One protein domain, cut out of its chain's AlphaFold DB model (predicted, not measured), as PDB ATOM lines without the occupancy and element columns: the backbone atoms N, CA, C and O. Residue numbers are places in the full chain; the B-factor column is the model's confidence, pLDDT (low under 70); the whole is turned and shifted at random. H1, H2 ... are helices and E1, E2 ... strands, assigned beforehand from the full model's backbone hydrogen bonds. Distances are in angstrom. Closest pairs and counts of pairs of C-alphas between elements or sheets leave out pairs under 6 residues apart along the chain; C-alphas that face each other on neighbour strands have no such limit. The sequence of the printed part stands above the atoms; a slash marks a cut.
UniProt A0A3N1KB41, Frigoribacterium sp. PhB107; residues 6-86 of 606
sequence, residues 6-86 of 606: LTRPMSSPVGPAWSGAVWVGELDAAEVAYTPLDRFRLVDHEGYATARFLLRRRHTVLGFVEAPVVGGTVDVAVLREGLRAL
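Overview. This is residues 6 to 86 of the 606 residues of a protein of Frigoribacterium sp. PhB107 (UniProt A0A3N1KB41). A strongly twisted sheet of three long strands, E1, E3 and E4, has helix H2 packed over one face at E4, while the short helix H1 sits at one end, beside the strands. A small second sheet, E2 with E5, meets the end of E4 through E5, which leads straight into H2; residues 6 to 21, with no named element, loop at the end far from H1. The printed part has 81 residues, with five named strands and two named helices in the order E1 H1 E2 E3 E4 E5 H2; its class is mixed, helices and strands. The larger sheet has the order E1, E3, E4 and is mixed; the smaller is antiparallel. The whole is compact, with a radius of gyration of the C-alphas of 12.2 A and spans of 32 by 24 by 19 A.

Along the chain. In the larger sheet, E1 covers residues 22 to 28, 19.3 A long, and begins at C-alpha 22, (133.195, 107.148, 92.006). E3 is residues 50 to 57, 22.6 A, and E4 is residues 60 to 68, 24.5 A, ending at C-alpha 68, (124.990, 107.556, 87.036). H2 is residues 76 to 85, 14.2 A, and ends at C-alpha 85, (131.650, 106.376, 71.911). H1 is residues 29 to 34, E2 residues 39 to 42 and E5 residues 73 to 75.

Arrangement. E3 is the inner strand. It is parallel to E1 at 22 degrees, with N 25 and O 52 within hydrogen-bond range at 3.0 A. E3 and E4 form an antiparallel hairpin at 157 degrees, with N 53 and O 65 at 2.8 A. H2 is on this sheet, giving two layers, a helix on one face of a sheet. Its height over the sheet is 8.5 A, and it lies over E4 and only just not over E3, onto which 2 of its 10 C-alphas fall. It runs slantwise to the strands, at 49 degrees to E4 on the local plane; the closest C-alphas of H2 and E4 are those of Gly 82 and Val 65, 5.5 A apart. H1 is at the sheet's level, at a height over the sheet of 2.9 A. H1 and H2 touch at a steep tilt of 54 degrees, opposite ways, closest at the C-alphas of Val 32 and Arg 80, 6.2 A. E2 and E5 are antiparallel at 148 degrees, with N 40 and O 74 at 3.0 A. The closest C-alphas of E5 and E4 are those of Val 74 and Pro 68, 6.2 A apart. E1 and E2 are apart. In H1 and H2 every O i to N i+4 pair is within hydrogen-bond range.

Size, cuts and confidence. The two C-alphas farthest apart, those of Ala 17 and Tyr 34, are 34.9 A apart. The printed part has no cut. No link is long; that from E2 to E3, 7 residues, is short, and the others are tight. The mean pLDDT of the printed part is 94.0, and no printed residue is under 70.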
ATOM      1  N   LEU A   6     127.397  93.376  90.135       94.44
ATOM      2  CA  LEU A   6     128.773  93.806  89.883       94.44
ATOM      3  C   LEU A   6     129.504  94.142  91.181       94.44
ATOM      4  O   LEU A   6     128.970  94.818  92.063       94.44
ATOM      5  N   THR A   7     130.752  93.695  91.260       93.81
ATOM      6  CA  THR A   7     131.666  93.930  92.380       93.81
ATOM      7  C   THR A   7     132.838  94.799  91.946       93.81
ATOM      8  O   THR A   7     133.198  94.848  90.771       93.81
ATOM      9  N   ARG A   8     133.451  95.475  92.917       92.56
ATOM     10  CA  ARG A   8     134.650  96.288  92.695       92.56
ATOM     11  C   ARG A   8     135.880  95.384  92.522       92.56
ATOM     12  O   ARG A   8     135.949  94.359  93.201       92.56
ATOM     13  N   PRO A   9     136.868  95.767  91.694       91.00
ATOM     14  CA  PRO A   9     138.118  95.019  91.560       91.00
ATOM     15  C   PRO A   9     138.982  95.109  92.825       91.00
ATOM     16  O   PRO A   9     139.741  94.194  93.126       91.00
ATOM     17  N   MET A  10     138.851  96.197  93.592       91.31
ATOM     18  CA  MET A  10     139.490  96.368  94.893       91.31
ATOM     19  C   MET A  10     138.432  96.643  95.959       91.31
ATOM     20  O   MET A  10     137.643  97.585  95.853       91.31
ATOM     21  N   SER A  11     138.426  95.832  97.016       82.44
ATOM     22  CA  SER A  11     137.593  96.072  98.190       82.44
ATOM     23  C   SER A  11     138.200  97.150  99.084       82.44
ATOM     24  O   SER A  11     139.414  97.390  99.095       82.44
ATOM     25  N   SER A  12     137.338  97.773  99.883       79.94
ATOM     26  CA  SER A  12     137.747  98.744 100.888       79.94
ATOM     27  C   SER A  12     136.842  98.678 102.105       79.94
ATOM     28  O   SER A  12     135.621  98.658 101.925       79.94
ATOM     29  N   PRO A  13     137.407  98.670 103.324       75.50
ATOM     30  CA  PRO A  13     136.629  98.581 104.555       75.50
ATOM     31  C   PRO A  13     135.897  99.887 104.891       75.50
ATOM     32  O   PRO A  13     135.065  99.910 105.793       75.50
ATOM     33  N   VAL A  14     136.211 100.985 104.196       84.75
ATOM     34  CA  VAL A  14     135.655 102.314 104.465       84.75
ATOM     35  C   VAL A  14     134.830 102.775 103.268       84.75
ATOM     36  O   VAL A  14     135.254 102.636 102.124       84.75
ATOM     37  N   GLY A  15     133.668 103.372 103.524       85.88
ATOM     38  CA  GLY A  15     132.825 103.974 102.491       85.88
ATOM     39  C   GLY A  15     133.435 105.222 101.825       85.88
ATOM     40  O   GLY A  15     134.565 105.627 102.141       85.88
ATOM     41  N   PRO A  16     132.703 105.840 100.882       91.19
ATOM     42  CA  PRO A  16     133.092 107.102 100.260       91.19
ATOM     43  C   PRO A  16     133.121 108.249 101.279       91.19
ATOM     44  O   PRO A  16     132.303 108.310 102.194       91.19
ATOM     45  N   ALA A  17     134.063 109.177 101.109       88.81
ATOM     46  CA  ALA A  17     134.267 110.310 102.018       88.81
ATOM     47  C   ALA A  17     133.617 111.621 101.529       88.81
ATOM     48  O   ALA A  17     133.716 112.643 102.206       88.81
ATOM     49  N   TRP A  18     133.007 111.623 100.338       88.81
ATOM     50  CA  TRP A  18     132.445 112.809  99.681       88.81
ATOM     51  C   TRP A  18     131.451 112.428  98.574       88.81
ATOM     52  O   TRP A  18     131.449 111.290  98.108       88.81
ATOM     53  N   SER A  19     130.624 113.382  98.132       85.75
ATOM     54  CA  SER A  19     129.639 113.193  97.051       85.75
ATOM     55  C   SER A  19     130.250 112.934  95.668       85.75
ATOM     56  O   SER A  19     129.622 112.275  94.845       85.75
ATOM     57  N   GLY A  20     131.476 113.409  95.419       88.50
ATOM     58  CA  GLY A  20     132.218 113.190  94.172       88.50
ATOM     59  C   GLY A  20     132.896 111.820  94.069       88.50
ATOM     60  O   GLY A  20     133.715 111.609  93.176       88.50
ATOM     61  N   ALA A  21     132.627 110.906  95.006       93.12
ATOM     62  CA  ALA A  21     133.192 109.567  94.966       93.12
ATOM     63  C   ALA A  21     132.654 108.779  93.769       93.12
ATOM     64  O   ALA A  21     131.475 108.872  93.418       93.12
ATOM     65  N   VAL A  22     133.519 107.955  93.183       95.62
ATOM     66  CA  VAL A  22     133.195 107.148  92.006       95.62
ATOM     67  C   VAL A  22     133.358 105.674  92.341       95.62
ATOM     68  O   VAL A  22     134.411 105.237  92.807       95.62
ATOM     69  N   TRP A  23     132.297 104.904  92.118       96.50
ATOM     70  CA  TRP A  23     132.345 103.451  92.219       96.50
ATOM     71  C   TRP A  23     133.141 102.910  91.027       96.50
ATOM     72  O   TRP A  23     132.912 103.345  89.904       96.50
ATOM     73  N   VAL A  24     134.086 101.996  91.235       96.25
ATOM     74  CA  VAL A  24     134.953 101.483  90.158       96.25
ATOM     75  C   VAL A  24     134.620 100.023  89.880       96.25
ATOM     76  O   VAL A  24     134.565  99.220  90.810       96.25
ATOM     77  N   GLY A  25     134.449  99.674  88.607       95.50
ATOM     78  CA  GLY A  25     134.267  98.292  88.176       95.50
ATOM     79  C   GLY A  25     134.781  98.021  86.775       95.50
ATOM     80  O   GLY A  25     135.366  98.882  86.117       95.50
ATOM     81  N   GLU A  26     134.529  96.806  86.310       95.31
ATOM     82  CA  GLU A  26     134.873  96.357  84.966       95.31
ATOM     83  C   GLU A  26     133.760  95.503  84.367       95.31
ATOM     84  O   GLU A  26     133.018  94.845  85.096       95.31
ATOM     85  N   LEU A  27     133.644  95.537  83.040       95.69
ATOM     86  CA  LEU A  27     132.658  94.774  82.275       95.69
ATOM     87  C   LEU A  27     133.235  94.358  80.920       95.69
ATOM     88  O   LEU A  27     133.966  95.121  80.278       95.69
ATOM     89  N   ASP A  28     132.853  93.172  80.447       95.00
ATOM     90  CA  ASP A  28     133.086  92.804  79.052       95.00
ATOM     91  C   ASP A  28     132.065  93.508  78.138       95.00
ATOM     92  O   ASP A  28     130.872  93.619  78.431       95.00
ATOM     93  N   ALA A  29     132.530  93.989  76.992       95.06
ATOM     94  CA  ALA A  29     131.735  94.674  75.990       95.06
ATOM     95  C   ALA A  29     130.608  93.787  75.449       95.06
ATOM     96  O   ALA A  29     129.542  94.304  75.118       95.06
ATOM     97  N   ALA A  30     130.809  92.467  75.374       94.44
ATOM     98  CA  ALA A  30     129.768  91.521  74.996       94.44
ATOM     99  C   ALA A  30     128.665  91.436  76.061       94.44
ATOM    100  O   ALA A  30     127.489  91.373  75.704       94.44
ATOM    101  N   GLU A  31     129.014  91.502  77.349       93.75
ATOM    102  CA  GLU A  31     128.024  91.544  78.431       93.75
ATOM    103  C   GLU A  31     127.168  92.807  78.322       93.75
ATOM    104  O   GLU A  31     125.945  92.727  78.363       93.75
ATOM    105  N   VAL A  32     127.777  93.967  78.072       94.88
ATOM    106  CA  VAL A  32     127.038  95.226  77.872       94.88
ATOM    107  C   VAL A  32     126.188  95.193  76.594       94.88
ATOM    108  O   VAL A  32     125.036  95.641  76.578       94.88
ATOM    109  N   ALA A  33     126.731  94.663  75.498       93.94
ATOM    110  CA  ALA A  33     126.058  94.655  74.204       93.94
ATOM    111  C   ALA A  33     124.848  93.712  74.183       93.94
ATOM    112  O   ALA A  33     123.786  94.106  73.702       93.94
ATOM    113  N   TYR A  34     124.988  92.504  74.731       93.69
ATOM    114  CA  TYR A  34     124.031  91.414  74.526       93.69
ATOM    115  C   TYR A  34     123.233  91.023  75.772       93.69
ATOM    116  O   TYR A  34     122.354  90.169  75.668       93.69
ATOM    117  N   THR A  35     123.495  91.626  76.937       94.25
ATOM    118  CA  THR A  35     122.681  91.354  78.128       94.25
ATOM    119  C   THR A  35     121.200  91.687  77.883       94.25
ATOM    120  O   THR A  35     120.893  92.739  77.307       94.25
ATOM    121  N   PRO A  36     120.264  90.828  78.329       94.56
ATOM    122  CA  PRO A  36     118.837  91.141  78.322       94.56
ATOM    123  C   PRO A  36     118.438  92.081  79.471       94.56
ATOM    124  O   PRO A  36     117.278  92.464  79.561       94.56
ATOM    125  N   LEU A  37     119.364  92.406  80.380       94.69
ATOM    126  CA  LEU A  37     119.102  93.288  81.511       94.69
ATOM    127  C   LEU A  37     119.015  94.748  81.059       94.69
ATOM    128  O   LEU A  37     119.841  95.210  80.274       94.69
ATOM    129  N   ASP A  38     118.085  95.492  81.653       96.44
ATOM    130  CA  ASP A  38     118.032  96.952  81.517       96.44
ATOM    131  C   ASP A  38     119.014  97.649  82.468       96.44
ATOM    132  O   ASP A  38     119.445  98.775  82.224       96.44
ATOM    133  N   ARG A  39     119.372  96.988  83.579       96.81
ATOM    134  CA  ARG A  39     120.232  97.548  84.625       96.81
ATOM    135  C   ARG A  39     121.166  96.515  85.240       96.81
ATOM    136  O   ARG A  39     120.786  95.360  85.426       96.81
ATOM    137  N   PHE A  40     122.345  96.971  85.650       97.44
ATOM    138  CA  PHE A  40     123.238  96.231  86.544       97.44
ATOM    139  C   PHE A  40     123.095  96.736  87.977       97.44
ATOM    140  O   PHE A  40     122.952  97.937  88.198       97.44
ATOM    141  N   ARG A  41     123.157  95.832  88.957       97.19
ATOM    142  CA  ARG A  41     123.164  96.150  90.388       97.19
ATOM    143  C   ARG A  41     124.594  96.174  90.911       97.19
ATOM    144  O   ARG A  41     125.374  95.278  90.612       97.19
ATOM    145  N   LEU A  42     124.912  97.168  91.729       96.25
ATOM    146  CA  LEU A  42     126.241  97.362  92.297       96.25
ATOM    147  C   LEU A  42     126.293  96.892  93.758       96.25
ATOM    148  O   LEU A  42     125.399  97.192  94.556       96.25
ATOM    149  N   VAL A  43     127.354  96.166  94.108       94.56
ATOM    150  CA  VAL A  43     127.702  95.829  95.497       94.56
ATOM    151  C   VAL A  43     128.442  97.005  96.139       94.56
ATOM    152  O   VAL A  43     129.250  97.657  95.473       94.56
ATOM    153  N   ASP A  44     128.171  97.267  97.422       92.69
ATOM    154  CA  ASP A  44     128.748  98.371  98.209       92.69
ATOM    155  C   ASP A  44     128.624  99.735  97.508       92.69
ATOM    156  O   ASP A  44     129.599 100.473  97.327       92.69
ATOM    157  N   HIS A  45     127.424 100.035  97.017       92.44
ATOM    158  CA  HIS A  45     127.141 101.218  96.204       92.44
ATOM    159  C   HIS A  45     126.748 102.439  97.041       92.44
ATOM    160  O   HIS A  45     126.588 103.537  96.505       92.44
ATOM    161  N   GLU A  46     126.556 102.258  98.344       92.44
ATOM    162  CA  GLU A  46     126.090 103.282  99.260       92.44
ATOM    163  C   GLU A  46     127.035 104.495  99.240       92.44
ATOM    164  O   GLU A  46     128.237 104.394  99.486       92.44
ATOM    165  N   GLY A  47     126.472 105.669  98.942       90.38
ATOM    166  CA  GLY A  47     127.200 106.938  98.903       90.38
ATOM    167  C   GLY A  47     127.884 107.275  97.573       90.38
ATOM    168  O   GLY A  47     128.426 108.374  97.463       90.38
ATOM    169  N   TYR A  48     127.825 106.403  96.561       94.19
ATOM    170  CA  TYR A  48     128.315 106.706  95.213       94.19
ATOM    171  C   TYR A  48     127.179 107.198  94.313       94.19
ATOM    172  O   TYR A  48     126.183 106.502  94.125       94.19
ATOM    173  N   ALA A  49     127.345 108.385  93.727       95.00
ATOM    174  CA  ALA A  49     126.413 108.928  92.732       95.00
ATOM    175  C   ALA A  49     126.797 108.552  91.289       95.00
ATOM    176  O   ALA A  49     125.962 108.605  90.388       95.00
ATOM    177  N   THR A  50     128.057 108.167  91.069       97.00
ATOM    178  CA  THR A  50     128.615 107.823  89.755       97.00
ATOM    179  C   THR A  50     129.412 106.529  89.859       97.00
ATOM    180  O   THR A  50     130.055 106.266  90.877       97.00
ATOM    181  N   ALA A  51     129.392 105.735  88.795       97.44
ATOM    182  CA  ALA A  51     130.225 104.557  88.620       97.44
ATOM    183  C   ALA A  51     131.066 104.697  87.347       97.44
ATOM    184  O   ALA A  51     130.553 105.123  86.318       97.44
ATOM    185  N   ARG A  52     132.345 104.325  87.406       97.44
ATOM    186  CA  ARG A  52     133.258 104.231  86.268       97.44
ATOM    187  C   ARG A  52     133.566 102.765  85.994       97.44
ATOM    188  O   ARG A  52     134.044 102.049  86.872       97.44
ATOM    189  N   PHE A  53     133.340 102.353  84.758       97.31
ATOM    190  CA  PHE A  53     133.588 101.002  84.283       97.31
ATOM    191  C   PHE A  53     134.756 100.996  83.317       97.31
ATOM    192  O   PHE A  53     134.725 101.712  82.318       97.31
ATOM    193  N   LEU A  54     135.753 100.157  83.580       96.88
ATOM    194  CA  LEU A  54     136.677  99.718  82.545       96.88
ATOM    195  C   LEU A  54     135.940  98.727  81.644       96.88
ATOM    196  O   LEU A  54     135.554  97.641  82.075       96.88
ATOM    197  N   LEU A  55     135.730  99.115  80.390       96.62
ATOM    198  CA  LEU A  55     135.164  98.247  79.370       96.62
ATOM    199  C   LEU A  55     136.287  97.575  78.593       96.62
ATOM    200  O   LEU A  55     137.256  98.216  78.173       96.62
ATOM    201  N   ARG A  56     136.135  96.274  78.370       94.69
ATOM    202  CA  ARG A  56     137.089  95.459  77.614       94.69
ATOM    203  C   ARG A  56     136.378  94.560  76.617       94.69
ATOM    204  O   ARG A  56     135.213  94.245  76.797       94.69
ATOM    205  N   ARG A  57     137.068  94.125  75.570       93.19
ATOM    206  CA  ARG A  57     136.619  93.054  74.676       93.19
ATOM    207  C   ARG A  57     137.547  91.872  74.889       93.19
ATOM    208  O   ARG A  57     138.690  91.922  74.441       93.19
ATOM    209  N   ARG A  58     137.067  90.820  75.558       88.50
ATOM    210  CA  ARG A  58     137.920  89.717  76.017       88.50
ATOM    211  C   ARG A  58     139.088  90.281  76.834       88.50
ATOM    212  O   ARG A  58     138.886  90.901  77.871       88.50
ATOM    213  N   HIS A  59     140.304  90.110  76.337       90.12
ATOM    214  CA  HIS A  59     141.538  90.540  76.969       90.12
ATOM    215  C   HIS A  59     141.977  91.960  76.586       90.12
ATOM    216  O   HIS A  59     142.986  92.408  77.114       90.12
ATOM    217  N   THR A  60     141.278  92.657  75.682       93.25
ATOM    218  CA  THR A  60     141.667  93.997  75.201       93.25
ATOM    219  C   THR A  60     140.901  95.091  75.935       93.25
ATOM    220  O   THR A  60     139.672  95.146  75.854       93.25
ATOM    221  N   VAL A  61     141.603  96.013  76.594       95.25
ATOM    222  CA  VAL A  61     140.983  97.196  77.215       95.25
ATOM    223  C   VAL A  61     140.523  98.176  76.132       95.25
ATOM    224  O   VAL A  61     141.309  98.580  75.282       95.25
ATOM    225  N   LEU A  62     139.248  98.570  76.166       95.25
ATOM    226  CA  LEU A  62     138.666  99.532  75.221       95.25
ATOM    227  C   LEU A  62     138.671 100.958  75.780       95.25
ATOM    228  O   LEU A  62     138.832 101.922  75.036       95.25
ATOM    229  N   GLY A  63     138.472 101.087  77.092       95.25
ATOM    230  CA  GLY A  63     138.507 102.359  77.799       95.25
ATOM    231  C   GLY A  63     137.539 102.422  78.966       95.25
ATOM    232  O   GLY A  63     137.076 101.394  79.453       95.25
ATOM    233  N   PHE A  64     137.260 103.639  79.427       95.88
ATOM    234  CA  PHE A  64     136.417 103.880  80.593       95.88
ATOM    235  C   PHE A  64     135.097 104.535  80.201       95.88
ATOM    236  O   PHE A  64     135.075 105.451  79.382       95.88
ATOM    237  N   VAL A  65     134.009 104.093  80.827       96.81
ATOM    238  CA  VAL A  65     132.680 104.703  80.714       96.81
ATOM    239  C   VAL A  65     132.180 105.048  82.108       96.81
ATOM    240  O   VAL A  65     132.180 104.194  82.993       96.81
ATOM    241  N   GLU A  66     131.757 106.293  82.310       96.50
ATOM    242  CA  GLU A  66     131.079 106.713  83.536       96.50
ATOM    243  C   GLU A  66     129.556 106.653  83.347       96.50
ATOM    244  O   GLU A  66     129.038 107.004  82.288       96.50
ATOM    245  N   ALA A  67     128.840 106.190  84.369       97.19
ATOM    246  CA  ALA A  67     127.386 106.088  84.386       97.19
ATOM    247  C   ALA A  67     126.822 106.536  85.749       97.19
ATOM    248  O   ALA A  67     127.428 106.242  86.787       97.19
ATOM    249  N   PRO A  68     125.657 107.210  85.784       97.81
ATOM    250  CA  PRO A  68     124.990 107.556  87.036       97.81
ATOM    251  C   PRO A  68     124.550 106.310  87.811       97.81
ATOM    252  O   PRO A  68     124.053 105.347  87.223       97.81
ATOM    253  N   VAL A  69     124.666 106.360  89.137       97.44
ATOM    254  CA  VAL A  69     124.161 105.323  90.045       97.44
ATOM    255  C   VAL A  69     122.815 105.772  90.604       97.44
ATOM    256  O   VAL A  69     122.727 106.755  91.338       97.44
ATOM    257  N   VAL A  70     121.750 105.033  90.285       95.50
ATOM    258  CA  VAL A  70     120.382 105.317  90.744       95.50
ATOM    259  C   VAL A  70     119.839 104.100  91.482       95.50
ATOM    260  O   VAL A  70     119.688 103.027  90.900       95.50
ATOM    261  N   GLY A  71     119.566 104.250  92.781       93.06
ATOM    262  CA  GLY A  71     119.067 103.151  93.621       93.06
ATOM    263  C   GLY A  71     119.996 101.929  93.644       93.06
ATOM    264  O   GLY A  71     119.519 100.798  93.622       93.06
ATOM    265  N   GLY A  72     121.315 102.154  93.590       95.00
ATOM    266  CA  GLY A  72     122.320 101.088  93.535       95.00
ATOM    267  C   GLY A  72     122.402 100.338  92.215       95.00
ATOM    268  O   GLY A  72     122.955  99.238  92.160       95.00
ATOM    269  N   THR A  73     121.851 100.920  91.153       97.31
ATOM    270  CA  THR A  73     121.875 100.349  89.809       97.31
ATOM    271  C   THR A  73     122.437 101.327  88.789       97.31
ATOM    272  O   THR A  73     122.355 102.540  88.984       97.31
ATOM    273  N   VAL A  74     122.987 100.796  87.699       97.50
ATOM    274  CA  VAL A  74     123.422 101.560  86.522       97.50
ATOM    275  C   VAL A  74     122.643 101.101  85.299       97.50
ATOM    276  O   VAL A  74     122.364  99.909  85.145       97.50
ATOM    277  N   ASP A  75     122.276 102.050  84.444       97.62
ATOM    278  CA  ASP A  75     121.491 101.791  83.240       97.62
ATOM    279  C   ASP A  75     122.371 101.228  82.113       97.62
ATOM    280  O   ASP A  75     123.402 101.805  81.752       97.62
ATOM    281  N   VAL A  76     121.963 100.093  81.543       97.56
ATOM    282  CA  VAL A  76     122.684  99.438  80.446       97.56
ATOM    283  C   VAL A  76     122.666 100.292  79.177       97.56
ATOM    284  O   VAL A  76     123.622 100.242  78.403       97.56
ATOM    285  N   ALA A  77     121.634 101.110  78.951       97.75
ATOM    286  CA  ALA A  77     121.575 102.011  77.805       97.75
ATOM    287  C   ALA A  77     122.722 103.034  77.827       97.75
ATOM    288  O   ALA A  77     123.370 103.231  76.796       97.75
ATOM    289  N   VAL A  78     123.040 103.593  79.001       97.69
ATOM    290  CA  VAL A  78     124.175 104.518  79.190       97.69
ATOM    291  C   VAL A  78     125.498 103.810  78.901       97.69
ATOM    292  O   VAL A  78     126.341 104.334  78.176       97.69
ATOM    293  N   LEU A  79     125.666 102.580  79.395       97.88
ATOM    294  CA  LEU A  79     126.871 101.787  79.128       97.88
ATOM    295  C   LEU A  79     127.021 101.440  77.640       97.88
ATOM    296  O   LEU A  79     128.130 101.481  77.112       97.88
ATOM    297  N   ARG A  80     125.922 101.130  76.941       98.00
ATOM    298  CA  ARG A  80     125.916 100.859  75.493       98.00
ATOM    299  C   ARG A  80     126.261 102.098  74.677       98.00
ATOM    300  O   ARG A  80     126.983 101.983  73.690       98.00
ATOM    301  N   GLU A  81     125.746 103.262  75.057       97.88
ATOM    302  CA  GLU A  81     126.105 104.533  74.428       97.88
ATOM    303  C   GLU A  81     127.588 104.846  74.642       97.88
ATOM    304  O   GLU A  81     128.310 105.069  73.669       97.88
ATOM    305  N   GLY A  82     128.065 104.743  75.887       97.19
ATOM    306  CA  GLY A  82     129.475 104.918  76.222       97.19
ATOM    307  C   GLY A  82     130.382 103.964  75.443       97.19
ATOM    308  O   GLY A  82     131.357 104.400  74.841       97.19
ATOM    309  N   LEU A  83     130.018 102.679  75.353       96.75
ATOM    310  CA  LEU A  83     130.751 101.679  74.572       96.75
ATOM    311  C   LEU A  83     130.857 102.055  73.084       96.75
ATOM    312  O   LEU A  83     131.902 101.835  72.478       96.75
ATOM    313  N   ARG A  84     129.804 102.628  72.484       96.31
ATOM    314  CA  ARG A  84     129.830 103.094  71.082       96.31
ATOM    315  C   ARG A  84     130.695 104.341  70.889       96.31
ATOM    316  O   ARG A  84     131.193 104.548  69.785       96.31
ATOM    317  N   ALA A  85     130.839 105.163  71.927       96.06
ATOM    318  CA  ALA A  85     131.650 106.376  71.911       96.06
ATOM    319  C   ALA A  85     133.148 106.111  72.152       96.06
ATOM    320  O   ALA A  85     133.971 106.976  71.846       96.06
ATOM    321  N   LEU A  86     133.515 104.936  72.680       94.31
ATOM    322  CA  LEU A  86     134.915 104.568  72.883       94.31
ATOM    323  C   LEU A  86     135.688 104.513  71.553       94.31
ATOM    324  O   LEU A  86     135.140 104.113  70.517       94.31
TER     325      LEU A  86